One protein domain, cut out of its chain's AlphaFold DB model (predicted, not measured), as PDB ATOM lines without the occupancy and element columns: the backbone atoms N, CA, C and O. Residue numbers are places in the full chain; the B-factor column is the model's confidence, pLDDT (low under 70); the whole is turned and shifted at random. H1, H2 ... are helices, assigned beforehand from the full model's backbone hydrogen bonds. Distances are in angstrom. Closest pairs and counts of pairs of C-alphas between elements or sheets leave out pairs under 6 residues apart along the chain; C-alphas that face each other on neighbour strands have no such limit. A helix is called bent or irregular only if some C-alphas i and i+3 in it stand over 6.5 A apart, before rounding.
ATOM      1  N   PHE A   2     220.847 195.861 200.946       32.53
ATOM      2  CA  PHE A   2     221.058 194.417 200.810       32.53
ATOM      3  C   PHE A   2     221.577 194.128 199.400       32.53
ATOM      4  O   PHE A   2     220.896 194.465 198.432       32.53
ATOM      5  N   LEU A   3     222.775 193.542 199.284       42.28
ATOM      6  CA  LEU A   3     223.266 192.997 198.019       42.28
ATOM      7  C   LEU A   3     222.326 191.845 197.639       42.28
ATOM      8  O   LEU A   3     222.402 190.762 198.209       42.28
ATOM      9  N   HIS A   4     221.371 192.122 196.756       47.31
ATOM     10  CA  HIS A   4     220.520 191.091 196.180       47.31
ATOM     11  C   HIS A   4     221.367 190.257 195.224       47.31
ATOM     12  O   HIS A   4     222.103 190.816 194.407       47.31
ATOM     13  N   GLU A   5     221.247 188.931 195.310       55.25
ATOM     14  CA  GLU A   5     221.695 188.065 194.225       55.25
ATOM     15  C   GLU A   5     221.098 188.588 192.911       55.25
ATOM     16  O   GLU A   5     219.925 188.989 192.887       55.25
ATOM     17  N   PRO A   6     221.900 188.666 191.832       61.81
ATOM     18  CA  PRO A   6     221.410 189.162 190.559       61.81
ATOM     19  C   PRO A   6     220.191 188.336 190.166       61.81
ATOM     20  O   PRO A   6     220.258 187.108 190.080       61.81
ATOM     21  N   SER A   7     219.057 189.010 189.967       70.69
ATOM     22  CA  SER A   7     217.825 188.327 189.595       70.69
ATOM     23  C   SER A   7     218.050 187.565 188.291       70.69
ATOM     24  O   SER A   7     218.780 188.014 187.403       70.69
ATOM     25  N   THR A   8     217.407 186.411 188.146       72.81
ATOM     26  CA  THR A   8     217.476 185.615 186.912       72.81
ATOM     27  C   THR A   8     217.148 186.457 185.676       72.81
ATOM     28  O   THR A   8     217.788 186.303 184.640       72.81
ATOM     29  N   LEU A   9     216.230 187.419 185.805       74.88
ATOM     30  CA  LEU A   9     215.912 188.406 184.769       74.88
ATOM     31  C   LEU A   9     217.112 189.276 184.371       74.88
ATOM     32  O   LEU A   9     217.331 189.501 183.185       74.88
ATOM     33  N   TYR A  10     217.902 189.747 185.337       72.31
ATOM     34  CA  TYR A  10     219.095 190.545 185.069       72.31
ATOM     35  C   TYR A  10     220.167 189.739 184.318       72.31
ATOM     36  O   TYR A  10     220.784 190.247 183.383       72.31
ATOM     37  N   ILE A  11     220.340 188.460 184.673       74.56
ATOM     38  CA  ILE A  11     221.261 187.547 183.975       74.56
ATOM     39  C   ILE A  11     220.826 187.356 182.514       74.56
ATOM     40  O   ILE A  11     221.650 187.469 181.609       74.56
ATOM     41  N   TRP A  12     219.532 187.136 182.266       75.62
ATOM     42  CA  TRP A  12     219.005 187.010 180.904       75.62
ATOM     43  C   TRP A  12     219.143 188.296 180.091       75.62
ATOM     44  O   TRP A  12     219.525 188.235 178.924       75.62
ATOM     45  N   LEU A  13     218.889 189.462 180.691       79.12
ATOM     46  CA  LEU A  13     219.065 190.755 180.022       79.12
ATOM     47  C   LEU A  13     220.515 190.992 179.584       79.12
ATOM     48  O   LEU A  13     220.735 191.486 178.480       79.12
ATOM     49  N   ASN A  14     221.490 190.570 180.395       75.38
ATOM     50  CA  ASN A  14     222.909 190.637 180.037       75.38
ATOM     51  C   ASN A  14     223.282 189.775 178.823       75.38
ATOM     52  O   ASN A  14     224.291 190.057 178.193       75.38
ATOM     53  N   VAL A  15     222.491 188.758 178.470       76.94
ATOM     54  CA  VAL A  15     222.713 187.940 177.262       76.94
ATOM     55  C   VAL A  15     221.882 188.448 176.087       76.94
ATOM     56  O   VAL A  15     222.379 188.569 174.969       76.94
ATOM     57  N   LEU A  16     220.609 188.768 176.331       80.81
ATOM     58  CA  LEU A  16     219.663 189.162 175.288       80.81
ATOM     59  C   LEU A  16     219.996 190.528 174.688       80.81
ATOM     60  O   LEU A  16     219.848 190.708 173.482       80.81
ATOM     61  N   PHE A  17     220.451 191.486 175.498       81.75
ATOM     62  CA  PHE A  17     220.728 192.834 175.009       81.75
ATOM     63  C   PHE A  17     221.940 192.876 174.057       81.75
ATOM     64  O   PHE A  17     221.783 193.383 172.943       81.75
ATOM     65  N   PRO A  18     223.107 192.283 174.384       80.25
ATOM     66  CA  PRO A  18     224.214 192.175 173.433       80.25
ATOM     67  C   PRO A  18     223.853 191.362 172.188       80.25
ATOM     68  O   PRO A  18     224.226 191.755 171.085       80.25
ATOM     69  N   ALA A  19     223.088 190.274 172.343       81.62
ATOM     70  CA  ALA A  19     222.614 189.464 171.220       81.62
ATOM     71  C   ALA A  19     221.695 190.254 170.272       81.62
ATOM     72  O   ALA A  19     221.775 190.117 169.053       81.62
ATOM     73  N   PHE A  20     220.839 191.123 170.810       84.25
ATOM     74  CA  PHE A  20     219.972 191.983 170.007       84.25
ATOM     75  C   PHE A  20     220.762 193.065 169.258       84.25
ATOM     76  O   PHE A  20     220.519 193.318 168.073       84.25
ATOM     77  N   VAL A  21     221.736 193.686 169.928       87.00
ATOM     78  CA  VAL A  21     222.615 194.690 169.315       87.00
ATOM     79  C   VAL A  21     223.470 194.053 168.217       87.00
ATOM     80  O   VAL A  21     223.563 194.606 167.122       87.00
ATOM     81  N   SER A  22     224.037 192.866 168.456       82.75
ATOM     82  CA  SER A  22     224.828 192.147 167.453       82.75
ATOM     83  C   SER A  22     223.982 191.705 166.259       82.75
ATOM     84  O   SER A  22     224.401 191.912 165.121       82.75
ATOM     85  N   ALA A  23     222.764 191.201 166.488       83.50
ATOM     86  CA  ALA A  23     221.814 190.880 165.420       83.50
ATOM     87  C   ALA A  23     221.504 192.107 164.555       83.50
ATOM     88  O   ALA A  23     221.542 192.026 163.328       83.50
ATOM     89  N   SER A  24     221.250 193.252 165.192       84.31
ATOM     90  CA  SER A  24     220.959 194.516 164.507       84.31
ATOM     91  C   SER A  24     222.128 194.978 163.635       84.31
ATOM     92  O   SER A  24     221.930 195.366 162.484       84.31
ATOM     93  N   ILE A  25     223.356 194.893 164.155       86.31
ATOM     94  CA  ILE A  25     224.571 195.265 163.420       86.31
ATOM     95  C   ILE A  25     224.820 194.304 162.251       86.31
ATOM     96  O   ILE A  25     225.136 194.758 161.155       86.31
ATOM     97  N   LEU A  26     224.650 192.993 162.453       84.69
ATOM     98  CA  LEU A  26     224.810 191.993 161.393       84.69
ATOM     99  C   LEU A  26     223.766 192.171 160.289       84.69
ATOM    100  O   LEU A  26     224.118 192.149 159.112       84.69
ATOM    101  N   TYR A  27     222.506 192.408 160.656       81.88
ATOM    102  CA  TYR A  27     221.444 192.707 159.701       81.88
ATOM    103  C   TYR A  27     221.777 193.962 158.884       81.88
ATOM    104  O   TYR A  27     221.755 193.937 157.653       81.88
ATOM    105  N   ALA A  28     222.171 195.046 159.562       83.62
ATOM    106  CA  ALA A  28     222.578 196.278 158.901       83.62
ATOM    107  C   ALA A  28     223.781 196.058 157.967       83.62
ATOM    108  O   ALA A  28     223.759 196.506 156.823       83.62
ATOM    109  N   GLY A  29     224.808 195.338 158.417       80.06
ATOM    110  CA  GLY A  29     226.043 195.118 157.665       80.06
ATOM    111  C   GLY A  29     225.900 194.194 156.454       80.06
ATOM    112  O   GLY A  29     226.587 194.409 155.459       80.06
ATOM    113  N   PHE A  30     225.020 193.189 156.506       77.19
ATOM    114  CA  PHE A  30     224.899 192.182 155.442       77.19
ATOM    115  C   PHE A  30     223.695 192.364 154.515       77.19
ATOM    116  O   PHE A  30     223.761 191.917 153.372       77.19
ATOM    117  N   PHE A  31     222.617 193.013 154.968       76.81
ATOM    118  CA  PHE A  31     221.350 193.053 154.223       76.81
ATOM    119  C   PHE A  31     220.877 194.465 153.846       76.81
ATOM    120  O   PHE A  31     219.901 194.606 153.103       76.81
ATOM    121  N   THR A  32     221.572 195.523 154.280       77.38
ATOM    122  CA  THR A  32     221.275 196.903 153.848       77.38
ATOM    123  C   THR A  32     222.213 197.381 152.739       77.38
ATOM    124  O   THR A  32     223.183 196.716 152.396       77.38
ATOM    125  N   ALA A  33     221.948 198.568 152.180       72.44
ATOM    126  CA  ALA A  33     222.762 199.180 151.121       72.44
ATOM    127  C   ALA A  33     224.237 199.429 151.508       72.44
ATOM    128  O   ALA A  33     225.042 199.781 150.652       72.44
ATOM    129  N   LEU A  34     224.586 199.250 152.786       65.44
ATOM    130  CA  LEU A  34     225.951 199.313 153.306       65.44
ATOM    131  C   LEU A  34     226.735 198.003 153.095       65.44
ATOM    132  O   LEU A  34     227.933 197.976 153.371       65.44
ATOM    133  N   SER A  35     226.096 196.922 152.623       66.12
ATOM    134  CA  SER A  35     226.739 195.614 152.493       66.12
ATOM    135  C   SER A  35     227.700 195.559 151.295       66.12
ATOM    136  O   SER A  35     227.254 195.737 150.157       66.12
ATOM    137  N   PRO A  36     228.988 195.222 151.492       67.44
ATOM    138  CA  PRO A  36     229.937 195.045 150.392       67.44
ATOM    139  C   PRO A  36     229.710 193.745 149.599       67.44
ATOM    140  O   PRO A  36     230.276 193.576 148.524       67.44
ATOM    141  N   ILE A  37     228.898 192.816 150.122       70.44
ATOM    142  CA  ILE A  37     228.645 191.490 149.549       70.44
ATOM    143  C   ILE A  37     227.135 191.312 149.389       70.44
ATOM    144  O   ILE A  37     226.395 191.395 150.365       70.44
ATOM    145  N   ALA A  38     226.678 191.050 148.165       68.19
ATOM    146  CA  ALA A  38     225.266 190.817 147.883       68.19
ATOM    147  C   ALA A  38     224.852 189.408 148.336       68.19
ATOM    148  O   ALA A  38     225.150 188.418 147.665       68.19
ATOM    149  N   PHE A  39     224.153 189.314 149.468       67.12
ATOM    150  CA  PHE A  39     223.545 188.060 149.911       67.12
ATOM    151  C   PHE A  39     222.190 187.808 149.227       67.12
ATOM    152  O   PHE A  39     221.431 188.753 148.976       67.12
ATOM    153  N   PRO A  40     221.839 186.540 148.939       76.00
ATOM    154  CA  PRO A  40     220.506 186.198 148.461       76.00
ATOM    155  C   PRO A  40     219.461 186.601 149.510       76.00
ATOM    156  O   PRO A  40     219.531 186.155 150.653       76.00
ATOM    157  N   ARG A  41     218.463 187.405 149.119       71.31
ATOM    158  CA  ARG A  41     217.358 187.858 149.993       71.31
ATOM    159  C   ARG A  41     216.312 186.768 150.238       71.31
ATOM    160  O   ARG A  41     215.116 186.977 150.051       71.31
ATOM    161  N   GLN A  42     216.764 185.573 150.594       83.19
ATOM    162  CA  GLN A  42     215.879 184.514 151.050       83.19
ATOM    163  C   GLN A  42     215.748 184.628 152.571       83.19
ATOM    164  O   GLN A  42     216.771 184.570 153.257       83.19
ATOM    165  N   PRO A  43     214.523 184.726 153.117       79.31
ATOM    166  CA  PRO A  43     214.316 184.963 154.548       79.31
ATOM    167  C   PRO A  43     214.933 183.857 155.416       79.31
ATOM    168  O   PRO A  43     215.393 184.106 156.523       79.31
ATOM    169  N   ILE A  44     215.007 182.628 154.896       83.94
ATOM    170  CA  ILE A  44     215.640 181.495 155.582       83.94
ATOM    171  C   ILE A  44     217.153 181.708 155.725       83.94
ATOM    172  O   ILE A  44     217.701 181.481 156.800       83.94
ATOM    173  N   ILE A  45     217.827 182.153 154.661       81.69
ATOM    174  CA  ILE A  45     219.281 182.379 154.664       81.69
ATOM    175  C   ILE A  45     219.625 183.541 155.595       81.69
ATOM    176  O   ILE A  45     220.583 183.455 156.355       81.69
ATOM    177  N   GLU A  46     218.816 184.595 155.580       80.44
ATOM    178  CA  GLU A  46     218.971 185.756 156.452       80.44
ATOM    179  C   GLU A  46     218.877 185.387 157.934       80.44
ATOM    180  O   GLU A  46     219.787 185.687 158.710       80.44
ATOM    181  N   VAL A  47     217.839 184.633 158.310       82.31
ATOM    182  CA  VAL A  47     217.695 184.117 159.676       82.31
ATOM    183  C   VAL A  47     218.887 183.241 160.054       82.31
ATOM    184  O   VAL A  47     219.400 183.374 161.163       82.31
ATOM    185  N   LEU A  48     219.362 182.380 159.153       86.56
ATOM    186  CA  LEU A  48     220.468 181.457 159.421       86.56
ATOM    187  C   LEU A  48     221.797 182.205 159.622       86.56
ATOM    188  O   LEU A  48     222.507 181.950 160.589       86.56
ATOM    189  N   VAL A  49     222.112 183.180 158.768       84.06
ATOM    190  CA  VAL A  49     223.331 183.998 158.882       84.06
ATOM    191  C   VAL A  49     223.324 184.820 160.171       84.06
ATOM    192  O   VAL A  49     224.322 184.837 160.892       84.06
ATOM    193  N   ILE A  50     222.198 185.461 160.497       83.62
ATOM    194  CA  ILE A  50     222.072 186.271 161.714       83.62
ATOM    195  C   ILE A  50     222.159 185.386 162.956       83.62
ATOM    196  O   ILE A  50     222.909 185.706 163.874       83.62
ATOM    197  N   THR A  51     221.443 184.256 162.986       83.12
ATOM    198  CA  THR A  51     221.494 183.338 164.134       83.12
ATOM    199  C   THR A  51     222.887 182.764 164.335       83.12
ATOM    200  O   THR A  51     223.361 182.767 165.464       83.12
ATOM    201  N   VAL A  52     223.586 182.342 163.279       85.00
ATOM    202  CA  VAL A  52     224.969 181.853 163.394       85.00
ATOM    203  C   VAL A  52     225.914 182.959 163.865       85.00
ATOM    204  O   VAL A  52     226.716 182.724 164.767       85.00
ATOM    205  N   GLY A  53     225.809 184.169 163.310       82.25
ATOM    206  CA  GLY A  53     226.653 185.296 163.709       82.25
ATOM    207  C   GLY A  53     226.437 185.706 165.168       82.25
ATOM    208  O   GLY A  53     227.403 185.864 165.913       82.25
ATOM    209  N   VAL A  54     225.180 185.802 165.603       83.44
ATOM    210  CA  VAL A  54     224.830 186.082 167.003       83.44
ATOM    211  C   VAL A  54     225.274 184.950 167.917       83.44
ATOM    212  O   VAL A  54     225.849 185.221 168.965       83.44
ATOM    213  N   LEU A  55     225.071 183.688 167.528       80.94
ATOM    214  CA  LEU A  55     225.526 182.544 168.315       80.94
ATOM    215  C   LEU A  55     227.037 182.600 168.521       80.94
ATOM    216  O   LEU A  55     227.474 182.499 169.662       80.94
ATOM    217  N   LEU A  56     227.825 182.832 167.468       81.94
ATOM    218  CA  LEU A  56     229.285 182.940 167.564       81.94
ATOM    219  C   LEU A  56     229.733 184.115 168.444       81.94
ATOM    220  O   LEU A  56     230.646 183.956 169.250       81.94
ATOM    221  N   LEU A  57     229.081 185.274 168.323       79.00
ATOM    222  CA  LEU A  57     229.415 186.468 169.107       79.00
ATOM    223  C   LEU A  57     229.015 186.329 170.581       79.00
ATOM    224  O   LEU A  57     229.737 186.787 171.460       79.00
ATOM    225  N   SER A  58     227.893 185.667 170.857       77.38
ATOM    226  CA  SER A  58     227.295 185.575 172.192       77.38
ATOM    227  C   SER A  58     227.499 184.214 172.869       77.38
ATOM    228  O   SER A  58     226.928 183.975 173.933       77.38
ATOM    229  N   THR A  59     228.323 183.308 172.315       78.12
ATOM    230  CA  THR A  59     228.572 181.980 172.922       78.12
ATOM    231  C   THR A  59     229.178 182.119 174.322       78.12
ATOM    232  O   THR A  59     228.798 181.400 175.247       78.12
ATOM    233  N   ILE A  60     230.118 183.054 174.487       73.94
ATOM    234  CA  ILE A  60     230.813 183.296 175.758       73.94
ATOM    235  C   ILE A  60     229.839 183.854 176.801       73.94
ATOM    236  O   ILE A  60     229.822 183.381 177.938       73.94
ATOM    237  N   ASP A  61     228.988 184.802 176.406       73.81
ATOM    238  CA  ASP A  61     227.985 185.406 177.289       73.81
ATOM    239  C   ASP A  61     226.935 184.385 177.728       73.81
ATOM    240  O   ASP A  61     226.614 184.294 178.914       73.81
ATOM    241  N   LEU A  62     226.465 183.546 176.800       75.56
ATOM    242  CA  LEU A  62     225.537 182.456 177.092       75.56
ATOM    243  C   LEU A  62     226.150 181.445 178.072       75.56
ATOM    244  O   LEU A  62     225.493 181.021 179.023       75.56
ATOM    245  N   PHE A  63     227.414 181.067 177.864       78.00
ATOM    246  CA  PHE A  63     228.107 180.127 178.742       78.00
ATOM    247  C   PHE A  63     228.313 180.705 180.148       78.00
ATOM    248  O   PHE A  63     228.112 180.002 181.140       78.00
ATOM    249  N   ASN A  64     228.657 181.990 180.246       69.88
ATOM    250  CA  ASN A  64     228.775 182.690 181.523       69.88
ATOM    251  C   ASN A  64     227.421 182.770 182.245       69.88
ATOM    252  O   ASN A  64     227.342 182.409 183.414       69.88
ATOM    253  N   ALA A  65     226.343 183.125 181.546       72.56
ATOM    254  CA  ALA A  65     225.003 183.188 182.128       72.56
ATOM    255  C   ALA A  65     224.481 181.822 182.599       72.56
ATOM    256  O   ALA A  65     223.911 181.714 183.685       72.56
ATOM    257  N   LEU A  66     224.714 180.754 181.827       75.06
ATOM    258  CA  LEU A  66     224.374 179.384 182.231       75.06
ATOM    259  C   LEU A  66     225.156 178.946 183.472       75.06
ATOM    260  O   LEU A  66     224.614 178.266 184.346       75.06
ATOM    261  N   ARG A  67     226.430 179.335 183.562       69.06
ATOM    262  CA  ARG A  67     227.266 179.060 184.730       69.06
ATOM    263  C   ARG A  67     226.766 179.803 185.967       69.06
ATOM    264  O   ARG A  67     226.735 179.210 187.042       69.06
ATOM    265  N   ASP A  68     226.320 181.042 185.795       67.56
ATOM    266  CA  ASP A  68     225.780 181.881 186.867       67.56
ATOM    267  C   ASP A  68     224.452 181.359 187.407       67.56
ATOM    268  O   ASP A  68     224.247 181.319 188.617       67.56
ATOM    269  N   LEU A  69     223.576 180.887 186.517       68.81
ATOM    270  CA  LEU A  69     222.325 180.223 186.887       68.81
ATOM    271  C   LEU A  69     222.563 178.911 187.643       68.81
ATOM    272  O   LEU A  69     221.780 178.551 188.520       68.81
ATOM    273  N   ARG A  70     223.626 178.177 187.298       71.69
ATOM    274  CA  ARG A  70     223.912 176.854 187.870       71.69
ATOM    275  C   ARG A  70     224.646 176.915 189.209       71.69
ATOM    276  O   ARG A  70     224.527 175.977 189.995       71.69
ATOM    277  N   TYR A  71     225.398 177.981 189.474       64.75
ATOM    278  CA  TYR A  71     226.206 178.115 190.685       64.75
ATOM    279  C   TYR A  71     226.023 179.499 191.335       64.75
ATOM    280  O   TYR A  71     226.880 180.359 191.170       64.75
TER     281      TYR A  71
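AT A GLANCE: This is residues 2 to 71 of the 118 residues of an uncharacterized protein of Ktedonobacter sp (UniProt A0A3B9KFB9). A long bent helix, H2, folds back over a second helix, H1, making a loose rod: arm H2a crosses H1, and arm H2b runs back beside residues 8 to 15. The 70 printed residues hold two named helices, H1 then H2, and no named strand: all helix. The radius of gyration of the C-alphas is 15.5 A; the spans are 52 by 19 by 17 A.

IN THESE COORDINATES: H2, residues 43 to 70, was assigned as one helix by its hydrogen bonds but is bent: C-alphas 57 and 60 are 7.5 A apart. H2a, residues 43 to 57, measures 21.0 A from C-alpha 43 at (214.316, 184.963, 154.548). H2b, residues 60 to 70, measures 15.4 A and ends at C-alpha 70, (223.912, 176.854, 187.870). H1, residues 8 to 31, measures 33.7 A.

HOW THE PARTS SIT: The arms stand at a steep tilt of 69.8 degrees, only just short of about perpendicular. H2a touches H1, closest at C-alphas Ala 19 and Val 54, 5.8 A, at a steep tilt of 54 degrees, opposite ways. H2b touches residues 8 to 15 of H1 alone, closest at C-alphas Val 15 and Asp 61, 5.8 A, at a shallow tilt of 17 degrees, opposite ways. Every O i to N i+4 pair is within hydrogen-bond range in H2a and H2b, and 19 of 20 in H1.

THE WHOLE: C-alphas Phe 2 and Ala 38, the two farthest apart, are separated by 53.2 A. The printed part has no cut; the link from H1 to H2 is long, 11 residues. Mean pLDDT of the printed part is 75.2, with residues 2 to 6 among those under 70.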